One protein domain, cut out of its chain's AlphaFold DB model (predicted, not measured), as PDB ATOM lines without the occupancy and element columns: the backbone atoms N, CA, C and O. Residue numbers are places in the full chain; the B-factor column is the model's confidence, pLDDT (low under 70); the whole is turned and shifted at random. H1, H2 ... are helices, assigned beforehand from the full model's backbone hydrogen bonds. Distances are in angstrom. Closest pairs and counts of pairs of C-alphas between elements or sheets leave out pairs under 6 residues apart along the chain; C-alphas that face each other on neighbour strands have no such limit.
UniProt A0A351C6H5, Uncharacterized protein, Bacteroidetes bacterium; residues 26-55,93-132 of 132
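AT A GLANCE: This is residues 26 to 55 and 93 to 132 of the 132 residues of an uncharacterized protein of Bacteroidetes bacterium (UniProt A0A351C6H5). Two helices lie side by side and run the same way, the longer H1 and the shorter H2; residues 46 to 52 stick out at one end, residues 93 to 103 at the other. After H2 the tail, residues 117 to 132, forms a loop on the side away from H1. The printed part has 70 residues, with two named helices, H1 then H2, and no named strand; the class is all helix, though named elements hold only 34 residues. It is only just extended, close to loose, with a radius of gyration of the C-alphas of 16.7 A and spans of 56 by 33 by 22 A.

HOW THE PARTS SIT: H1, residues 26 to 46, and H2, residues 104 to 116, touch, the closest C-alphas being those of Val 36 and Ala 112, 5.9 A apart. They run the same way at a shallow tilt of 19 degrees. Every O i to N i+4 pair is within hydrogen-bond range in H1, and 8 of 9 in H2.

IN THESE COORDINATES: H1 runs 30.3 A from C-alpha 26 at (146.562, 153.217, 127.997). H2 runs 19.2 A to C-alpha 116 at (135.732, 171.946, 139.236).

THE WHOLE: Residues 56 to 92 are not printed; C-alphas 55 and 93 are 48.3 A apart. The pLDDT is under 70 at residue 132.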
ATOM      1  N   ARG A  26     147.619 153.455 126.993       97.75
ATOM      2  CA  ARG A  26     146.562 153.217 127.997       97.75
ATOM      3  C   ARG A  26     147.042 153.420 129.433       97.75
ATOM      4  O   ARG A  26     146.346 154.061 130.212       97.75
ATOM      5  N   GLN A  27     148.204 152.866 129.783       98.25
ATOM      6  CA  GLN A  27     148.719 152.939 131.151       98.25
ATOM      7  C   GLN A  27     148.967 154.390 131.578       98.25
ATOM      8  O   GLN A  27     148.539 154.789 132.657       98.25
ATOM      9  N   PHE A  28     149.589 155.189 130.711       97.81
ATOM     10  CA  PHE A  28     149.825 156.604 130.976       97.81
ATOM     11  C   PHE A  28     148.509 157.363 131.194       97.81
ATOM     12  O   PHE A  28     148.391 158.142 132.140       97.81
ATOM     13  N   LEU A  29     147.492 157.104 130.362       98.19
ATOM     14  CA  LEU A  29     146.180 157.730 130.526       98.19
ATOM     15  C   LEU A  29     145.521 157.342 131.862       98.19
ATOM     16  O   LEU A  29     145.011 158.215 132.561       98.19
ATOM     17  N   GLU A  30     145.548 156.061 132.241       98.44
ATOM     18  CA  GLU A  30     145.011 155.592 133.527       98.44
ATOM     19  C   GLU A  30     145.730 156.243 134.719       98.44
ATOM     20  O   GLU A  30     145.077 156.718 135.649       98.44
ATOM     21  N   GLU A  31     147.062 156.322 134.678       98.62
ATOM     22  CA  GLU A  31     147.874 156.980 135.706       98.62
ATOM     23  C   GLU A  31     147.535 158.473 135.834       98.62
ATOM     24  O   GLU A  31     147.300 158.963 136.944       98.62
ATOM     25  N   ALA A  32     147.436 159.187 134.708       98.56
ATOM     26  CA  ALA A  32     147.103 160.608 134.687       98.56
ATOM     27  C   ALA A  32     145.689 160.883 135.226       98.56
ATOM     28  O   ALA A  32     145.502 161.775 136.059       98.56
ATOM     29  N   LEU A  33     144.689 160.103 134.801       98.56
ATOM     30  CA  LEU A  33     143.310 160.254 135.274       98.56
ATOM     31  C   LEU A  33     143.180 159.918 136.766       98.56
ATOM     32  O   LEU A  33     142.481 160.627 137.495       98.56
ATOM     33  N   HIS A  34     143.878 158.884 137.245       98.62
ATOM     34  CA  HIS A  34     143.910 158.553 138.669       98.62
ATOM     35  C   HIS A  34     144.566 159.648 139.506       98.62
ATOM     36  O   HIS A  34     144.051 159.966 140.579       98.62
ATOM     37  N   LEU A  35     145.670 160.235 139.038       98.56
ATOM     38  CA  LEU A  35     146.320 161.351 139.722       98.56
ATOM     39  C   LEU A  35     145.346 162.524 139.893       98.56
ATOM     40  O   LEU A  35     145.138 162.983 141.015       98.56
ATOM     41  N   VAL A  36     144.704 162.949 138.802       98.62
ATOM     42  CA  VAL A  36     143.728 164.050 138.799       98.62
ATOM     43  C   VAL A  36     142.552 163.768 139.738       98.62
ATOM     44  O   VAL A  36     142.191 164.611 140.560       98.62
ATOM     45  N   LEU A  37     141.957 162.575 139.642       98.56
ATOM     46  CA  LEU A  37     140.819 162.190 140.476       98.56
ATOM     47  C   LEU A  37     141.192 162.185 141.963       98.56
ATOM     48  O   LEU A  37     140.454 162.726 142.790       98.56
ATOM     49  N   ASN A  38     142.327 161.575 142.305       98.50
ATOM     50  CA  ASN A  38     142.757 161.438 143.693       98.50
ATOM     51  C   ASN A  38     143.135 162.783 144.310       98.50
ATOM     52  O   ASN A  38     142.768 163.022 145.461       98.50
ATOM     53  N   ASP A  39     143.805 163.663 143.564       98.44
ATOM     54  CA  ASP A  39     144.118 165.017 144.027       98.44
ATOM     55  C   ASP A  39     142.836 165.804 144.335       98.44
ATOM     56  O   ASP A  39     142.668 166.331 145.438       98.44
ATOM     57  N   HIS A  40     141.854 165.766 143.431       98.31
ATOM     58  CA  HIS A  40     140.576 166.444 143.643       98.31
ATOM     59  C   HIS A  40     139.788 165.871 144.837       98.31
ATOM     60  O   HIS A  40     139.246 166.622 145.657       98.31
ATOM     61  N   VAL A  41     139.733 164.542 144.984       98.00
ATOM     62  CA  VAL A  41     139.096 163.881 146.141       98.00
ATOM     63  C   VAL A  41     139.815 164.244 147.443       98.00
ATOM     64  O   VAL A  41     139.160 164.538 148.451       98.00
ATOM     65  N   PHE A  42     141.150 164.254 147.429       97.69
ATOM     66  CA  PHE A  42     141.962 164.657 148.569       97.69
ATOM     67  C   PHE A  42     141.674 166.108 148.959       97.69
ATOM     68  O   PHE A  42     141.432 166.384 150.137       97.69
ATOM     69  N   TRP A  43     141.617 167.024 147.996       97.81
ATOM     70  CA  TRP A  43     141.290 168.421 148.253       97.81
ATOM     71  C   TRP A  43     139.906 168.579 148.898       97.81
ATOM     72  O   TRP A  43     139.798 169.195 149.961       97.81
ATOM     73  N   ARG A  44     138.861 167.934 148.355       96.94
ATOM     74  CA  ARG A  44     137.497 167.986 148.924       96.94
ATOM     75  C   ARG A  44     137.434 167.515 150.376       96.94
ATOM     76  O   ARG A  44     136.721 168.111 151.178       96.94
ATOM     77  N   ARG A  45     138.178 166.462 150.723       94.75
ATOM     78  CA  ARG A  45     138.231 165.926 152.094       94.75
ATOM     79  C   ARG A  45     138.930 166.875 153.074       94.75
ATOM     80  O   ARG A  45     138.620 166.849 154.261       94.75
ATOM     81  N   ASN A  46     139.874 167.682 152.593       96.62
ATOM     82  CA  ASN A  46     140.709 168.538 153.434       96.62
ATOM     83  C   ASN A  46     140.303 170.021 153.412       96.62
ATOM     84  O   ASN A  46     140.869 170.794 154.180       96.62
ATOM     85  N   TYR A  47     139.333 170.425 152.582       95.06
ATOM     86  CA  TYR A  47     138.936 171.833 152.448       95.06
ATOM     87  C   TYR A  47     138.339 172.430 153.736       95.06
ATOM     88  O   TYR A  47     138.534 173.608 153.998       95.06
ATOM     89  N   PHE A  48     137.727 171.615 154.593       96.69
ATOM     90  CA  PHE A  48     137.455 171.926 156.000       96.69
ATOM     91  C   PHE A  48     137.453 170.601 156.778       96.69
ATOM     92  O   PHE A  48     136.426 169.938 156.882       96.69
ATOM     93  N   PRO A  49     138.603 170.152 157.316       94.44
ATOM     94  CA  PRO A  49     138.778 168.756 157.733       94.44
ATOM     95  C   PRO A  49     137.993 168.373 158.996       94.44
ATOM     96  O   PRO A  49     137.926 167.198 159.347       94.44
ATOM     97  N   LYS A  50     137.439 169.359 159.712       96.56
ATOM     98  CA  LYS A  50     136.620 169.140 160.911       96.56
ATOM     99  C   LYS A  50     135.138 168.953 160.591       96.56
ATOM    100  O   LYS A  50     134.395 168.547 161.483       96.56
ATOM    101  N   ASP A  51     134.715 169.248 159.365       96.44
ATOM    102  CA  ASP A  51     133.316 169.123 158.981       96.44
ATOM    103  C   ASP A  51     132.930 167.638 158.904       96.44
ATOM    104  O   ASP A  51     133.670 166.824 158.337       96.44
ATOM    105  N   PRO A  52     131.782 167.240 159.479       94.31
ATOM    106  CA  PRO A  52     131.311 165.871 159.360       94.31
ATOM    107  C   PRO A  52     130.895 165.570 157.910       94.31
ATOM    108  O   PRO A  52     130.467 166.468 157.179       94.31
ATOM    109  N   PRO A  53     130.954 164.301 157.474       94.31
ATOM    110  CA  PRO A  53     130.496 163.932 156.143       94.31
ATOM    111  C   PRO A  53     128.995 164.216 155.995       94.31
ATOM    112  O   PRO A  53     128.179 163.725 156.775       94.31
ATOM    113  N   ALA A  54     128.624 164.962 154.951       95.38
ATOM    114  CA  ALA A  54     127.224 165.282 154.660       95.38
ATOM    115  C   ALA A  54     126.387 164.041 154.288       95.38
ATOM    116  O   ALA A  54     125.173 164.017 154.480       95.38
ATOM    117  N   ILE A  55     127.034 162.999 153.756       95.50
ATOM    118  CA  ILE A  55     126.408 161.717 153.430       95.50
ATOM    119  C   ILE A  55     126.938 160.672 154.410       95.50
ATOM    120  O   ILE A  55     128.143 160.438 154.491       95.50
ATOM    121  N   ARG A  93     142.395 153.969 109.414       93.75
ATOM    122  CA  ARG A  93     141.543 153.554 108.288       93.75
ATOM    123  C   ARG A  93     140.448 154.577 107.974       93.75
ATOM    124  O   ARG A  93     139.854 154.498 106.902       93.75
ATOM    125  N   TYR A  94     140.156 155.494 108.893       92.62
ATOM    126  CA  TYR A  94     139.196 156.566 108.687       92.62
ATOM    127  C   TYR A  94     139.884 157.775 108.031       92.62
ATOM    128  O   TYR A  94     140.790 158.365 108.607       92.62
ATOM    129  N   MET A  95     139.459 158.140 106.815       89.50
ATOM    130  CA  MET A  95     140.047 159.228 106.010       89.50
ATOM    131  C   MET A  95     138.956 160.031 105.279       89.50
ATOM    132  O   MET A  95     138.980 160.148 104.055       89.50
ATOM    133  N   ALA A  96     137.936 160.505 106.004       91.62
ATOM    134  CA  ALA A  96     136.771 161.157 105.389       91.62
ATOM    135  C   ALA A  96     136.619 162.638 105.766       91.62
ATOM    136  O   ALA A  96     136.587 163.497 104.888       91.62
ATOM    137  N   HIS A  97     136.521 162.946 107.060       93.19
ATOM    138  CA  HIS A  97     136.269 164.302 107.553       93.19
ATOM    139  C   HIS A  97     137.379 164.779 108.489       93.19
ATOM    140  O   HIS A  97     138.202 163.986 108.941       93.19
ATOM    141  N   MET A  98     137.388 166.084 108.785       91.62
ATOM    142  CA  MET A  98     138.319 166.722 109.725       91.62
ATOM    143  C   MET A  98     137.965 166.375 111.177       91.62
ATOM    144  O   MET A  98     137.566 167.231 111.964       91.62
ATOM    145  N   ILE A  99     138.069 165.096 111.508       89.50
ATOM    146  CA  ILE A  99     137.897 164.562 112.851       89.50
ATOM    147  C   ILE A  99     138.954 163.485 113.067       89.50
ATOM    148  O   ILE A  99     139.188 162.641 112.204       89.50
ATOM    149  N   SER A 100     139.611 163.555 114.215       86.50
ATOM    150  CA  SER A 100     140.705 162.673 114.598       86.50
ATOM    151  C   SER A 100     140.604 162.330 116.076       86.50
ATOM    152  O   SER A 100     139.761 162.860 116.805       86.50
ATOM    153  N   GLU A 101     141.501 161.461 116.526       91.31
ATOM    154  CA  GLU A 101     141.743 161.246 117.945       91.31
ATOM    155  C   GLU A 101     142.072 162.568 118.668       91.31
ATOM    156  O   GLU A 101     142.688 163.478 118.103       91.31
ATOM    157  N   THR A 102     141.628 162.673 119.922       94.31
ATOM    158  CA  THR A 102     141.943 163.812 120.793       94.31
ATOM    159  C   THR A 102     143.306 163.619 121.446       94.31
ATOM    160  O   THR A 102     143.709 162.496 121.739       94.31
ATOM    161  N   THR A 103     144.025 164.713 121.700       96.25
ATOM    162  CA  THR A 103     145.321 164.610 122.381       96.25
ATOM    163  C   THR A 103     145.132 164.210 123.851       96.25
ATOM    164  O   THR A 103     144.189 164.661 124.510       96.25
ATOM    165  N   LEU A 104     146.050 163.402 124.388       97.19
ATOM    166  CA  LEU A 104     146.116 163.020 125.798       97.19
ATOM    167  C   LEU A 104     146.097 164.247 126.728       97.19
ATOM    168  O   LEU A 104     145.289 164.246 127.660       97.19
ATOM    169  N   PRO A 105     146.878 165.325 126.483       96.75
ATOM    170  CA  PRO A 105     146.784 166.533 127.299       96.75
ATOM    171  C   PRO A 105     145.389 167.161 127.285       96.75
ATOM    172  O   PRO A 105     144.888 167.528 128.345       96.75
ATOM    173  N   SER A 106     144.736 167.261 126.119       96.69
ATOM    174  CA  SER A 106     143.377 167.812 126.029       96.69
ATOM    175  C   SER A 106     142.369 166.961 126.801       96.69
ATOM    176  O   SER A 106     141.556 167.511 127.543       96.69
ATOM    177  N   LEU A 107     142.440 165.634 126.667       97.25
ATOM    178  CA  LEU A 107     141.552 164.702 127.362       97.25
ATOM    179  C   LEU A 107     141.706 164.805 128.887       97.25
ATOM    180  O   LEU A 107     140.715 164.967 129.604       97.25
ATOM    181  N   VAL A 108     142.946 164.762 129.381       98.25
ATOM    182  CA  VAL A 108     143.249 164.841 130.818       98.25
ATOM    183  C   VAL A 108     142.883 166.214 131.382       98.25
ATOM    184  O   VAL A 108     142.264 166.289 132.443       98.25
ATOM    185  N   ALA A 109     143.204 167.302 130.676       97.56
ATOM    186  CA  ALA A 109     142.878 168.657 131.121       97.56
ATOM    187  C   ALA A 109     141.362 168.899 131.173       97.56
ATOM    188  O   ALA A 109     140.870 169.525 132.116       97.56
ATOM    189  N   TYR A 110     140.613 168.377 130.194       98.00
ATOM    190  CA  TYR A 110     139.156 168.472 130.195       98.00
ATOM    191  C   TYR A 110     138.555 167.705 131.375       98.00
ATOM    192  O   TYR A 110     137.752 168.268 132.119       98.00
ATOM    193  N   PHE A 111     138.995 166.463 131.608       98.38
ATOM    194  CA  PHE A 111     138.572 165.684 132.773       98.38
ATOM    195  C   PHE A 111     138.895 166.404 134.090       98.38
ATOM    196  O   PHE A 111     138.020 166.534 134.945       98.38
ATOM    197  N   ALA A 112     140.111 166.938 134.235       98.00
ATOM    198  CA  ALA A 112     140.522 167.680 135.426       98.00
ATOM    199  C   ALA A 112     139.644 168.908 135.677       98.00
ATOM    200  O   ALA A 112     139.176 169.123 136.793       98.00
ATOM    201  N   THR A 113     139.379 169.689 134.631       97.38
ATOM    202  CA  THR A 113     138.586 170.918 134.737       97.38
ATOM    203  C   THR A 113     137.113 170.620 135.012       97.38
ATOM    204  O   THR A 113     136.476 171.334 135.788       97.38
ATOM    205  N   LEU A 114     136.578 169.530 134.448       97.62
ATOM    206  CA  LEU A 114     135.199 169.094 134.672       97.62
ATOM    207  C   LEU A 114     134.900 168.859 136.161       97.62
ATOM    208  O   LEU A 114     133.800 169.169 136.612       97.62
ATOM    209  N   LEU A 115     135.878 168.387 136.943       97.25
ATOM    210  CA  LEU A 115     135.723 168.183 138.389       97.25
ATOM    211  C   LEU A 115     135.477 169.490 139.163       97.25
ATOM    212  O   LEU A 115     134.821 169.473 140.204       97.25
ATOM    213  N   TYR A 116     135.971 170.621 138.654       95.69
ATOM    214  CA  TYR A 116     135.732 171.946 139.236       95.69
ATOM    215  C   TYR A 116     134.452 172.602 138.711       95.69
ATOM    216  O   TYR A 116     133.970 173.546 139.332       95.69
ATOM    217  N   ASN A 117     133.910 172.102 137.593       96.56
ATOM    218  CA  ASN A 117     132.715 172.614 136.921       96.56
ATOM    219  C   ASN A 117     132.655 174.161 136.862       96.56
ATOM    220  O   ASN A 117     131.683 174.759 137.339       96.56
ATOM    221  N   PRO A 118     133.705 174.833 136.348       95.44
ATOM    222  CA  PRO A 118     133.763 176.286 136.357       95.44
ATOM    223  C   PRO A 118     132.755 176.888 135.374       95.44
ATOM    224  O   PRO A 118     132.529 176.363 134.284       95.44
ATOM    225  N   ASN A 119     132.196 178.045 135.727       94.50
ATOM    226  CA  ASN A 119     131.356 178.822 134.817       94.50
ATOM    227  C   ASN A 119     132.134 180.011 134.244       94.50
ATOM    228  O   ASN A 119     132.157 181.076 134.858       94.50
ATOM    229  N   ASN A 120     132.699 179.849 133.044       93.56
ATOM    230  CA  ASN A 120     133.549 180.860 132.396       93.56
ATOM    231  C   ASN A 120     132.831 182.167 132.000       93.56
ATOM    232  O   ASN A 120     133.493 183.120 131.589       93.56
ATOM    233  N   VAL A 121     131.498 182.241 132.124       94.19
ATOM    234  CA  VAL A 121     130.738 183.495 131.950       94.19
ATOM    235  C   VAL A 121     130.935 184.431 133.146       94.19
ATOM    236  O   VAL A 121     130.882 185.649 132.991       94.19
ATOM    237  N   SER A 122     131.166 183.874 134.338       91.31
ATOM    238  CA  SER A 122     131.389 184.634 135.567       91.31
ATOM    239  C   SER A 122     132.784 184.356 136.108       91.31
ATOM    240  O   SER A 122     133.059 183.257 136.591       91.31
ATOM    241  N   SER A 123     133.650 185.369 136.082       88.88
ATOM    242  CA  SER A 123     135.031 185.266 136.567       88.88
ATOM    243  C   SER A 123     135.121 184.895 138.052       88.88
ATOM    244  O   SER A 123     136.091 184.267 138.462       88.88
ATOM    245  N   GLU A 124     134.104 185.208 138.856       87.38
ATOM    246  CA  GLU A 124     134.024 184.794 140.265       87.38
ATOM    247  C   GLU A 124     133.819 183.278 140.419       87.38
ATOM    248  O   GLU A 124     134.325 182.670 141.358       87.38
ATOM    249  N   ALA A 125     133.105 182.655 139.477       84.81
ATOM    250  CA  ALA A 125     132.813 181.219 139.461       84.81
ATOM    251  C   ALA A 125     133.850 180.399 138.669       84.81
ATOM    252  O   ALA A 125     133.700 179.186 138.511       84.81
ATOM    253  N   SER A 126     134.875 181.056 138.123       90.94
ATOM    254  CA  SER A 126     135.882 180.452 137.243       90.94
ATOM    255  C   SER A 126     137.201 181.248 137.198       90.94
ATOM    256  O   SER A 126     137.783 181.445 136.130       90.94
ATOM    257  N   PRO A 127     137.746 181.703 138.343       89.50
ATOM    258  CA  PRO A 127     138.860 182.654 138.353       89.50
ATOM    259  C   PRO A 127     140.120 182.119 137.665       89.50
ATOM    260  O   PRO A 127     140.913 182.891 137.142       89.50
ATOM    261  N   VAL A 128     140.307 180.797 137.642       92.94
ATOM    262  CA  VAL A 128     141.419 180.167 136.923       92.94
ATOM    263  C   VAL A 128     141.104 180.042 135.433       92.94
ATOM    264  O   VAL A 128     141.915 180.451 134.618       92.94
ATOM    265  N   THR A 129     139.939 179.518 135.056       90.38
ATOM    266  CA  THR A 129     139.629 179.179 133.657       90.38
ATOM    267  C   THR A 129     139.112 180.345 132.811       90.38
ATOM    268  O   THR A 129     139.046 180.203 131.593       90.38
ATOM    269  N   SER A 130     138.756 181.486 133.415       85.31
ATOM    270  CA  SER A 130     138.426 182.729 132.692       85.31
ATOM    271  C   SER A 130     139.615 183.668 132.487       85.31
ATOM    272  O   SER A 130     139.546 184.537 131.621       85.31
ATOM    273  N   LEU A 131     140.666 183.560 133.306       74.75
ATOM    274  CA  LEU A 131     141.788 184.511 133.310       74.75
ATOM    275  C   LEU A 131     143.110 183.909 132.842       74.75
ATOM    276  O   LEU A 131     144.006 184.664 132.464       74.75
ATOM    277  N   ARG A 132     143.262 182.590 132.949       54.97
ATOM    278  CA  ARG A 132     144.510 181.886 132.671       54.97
ATOM    279  C   ARG A 132     144.484 181.182 131.325       54.97
ATOM    280  O   ARG A 132     143.392 180.727 130.922       54.97
TER     281      ARG A 132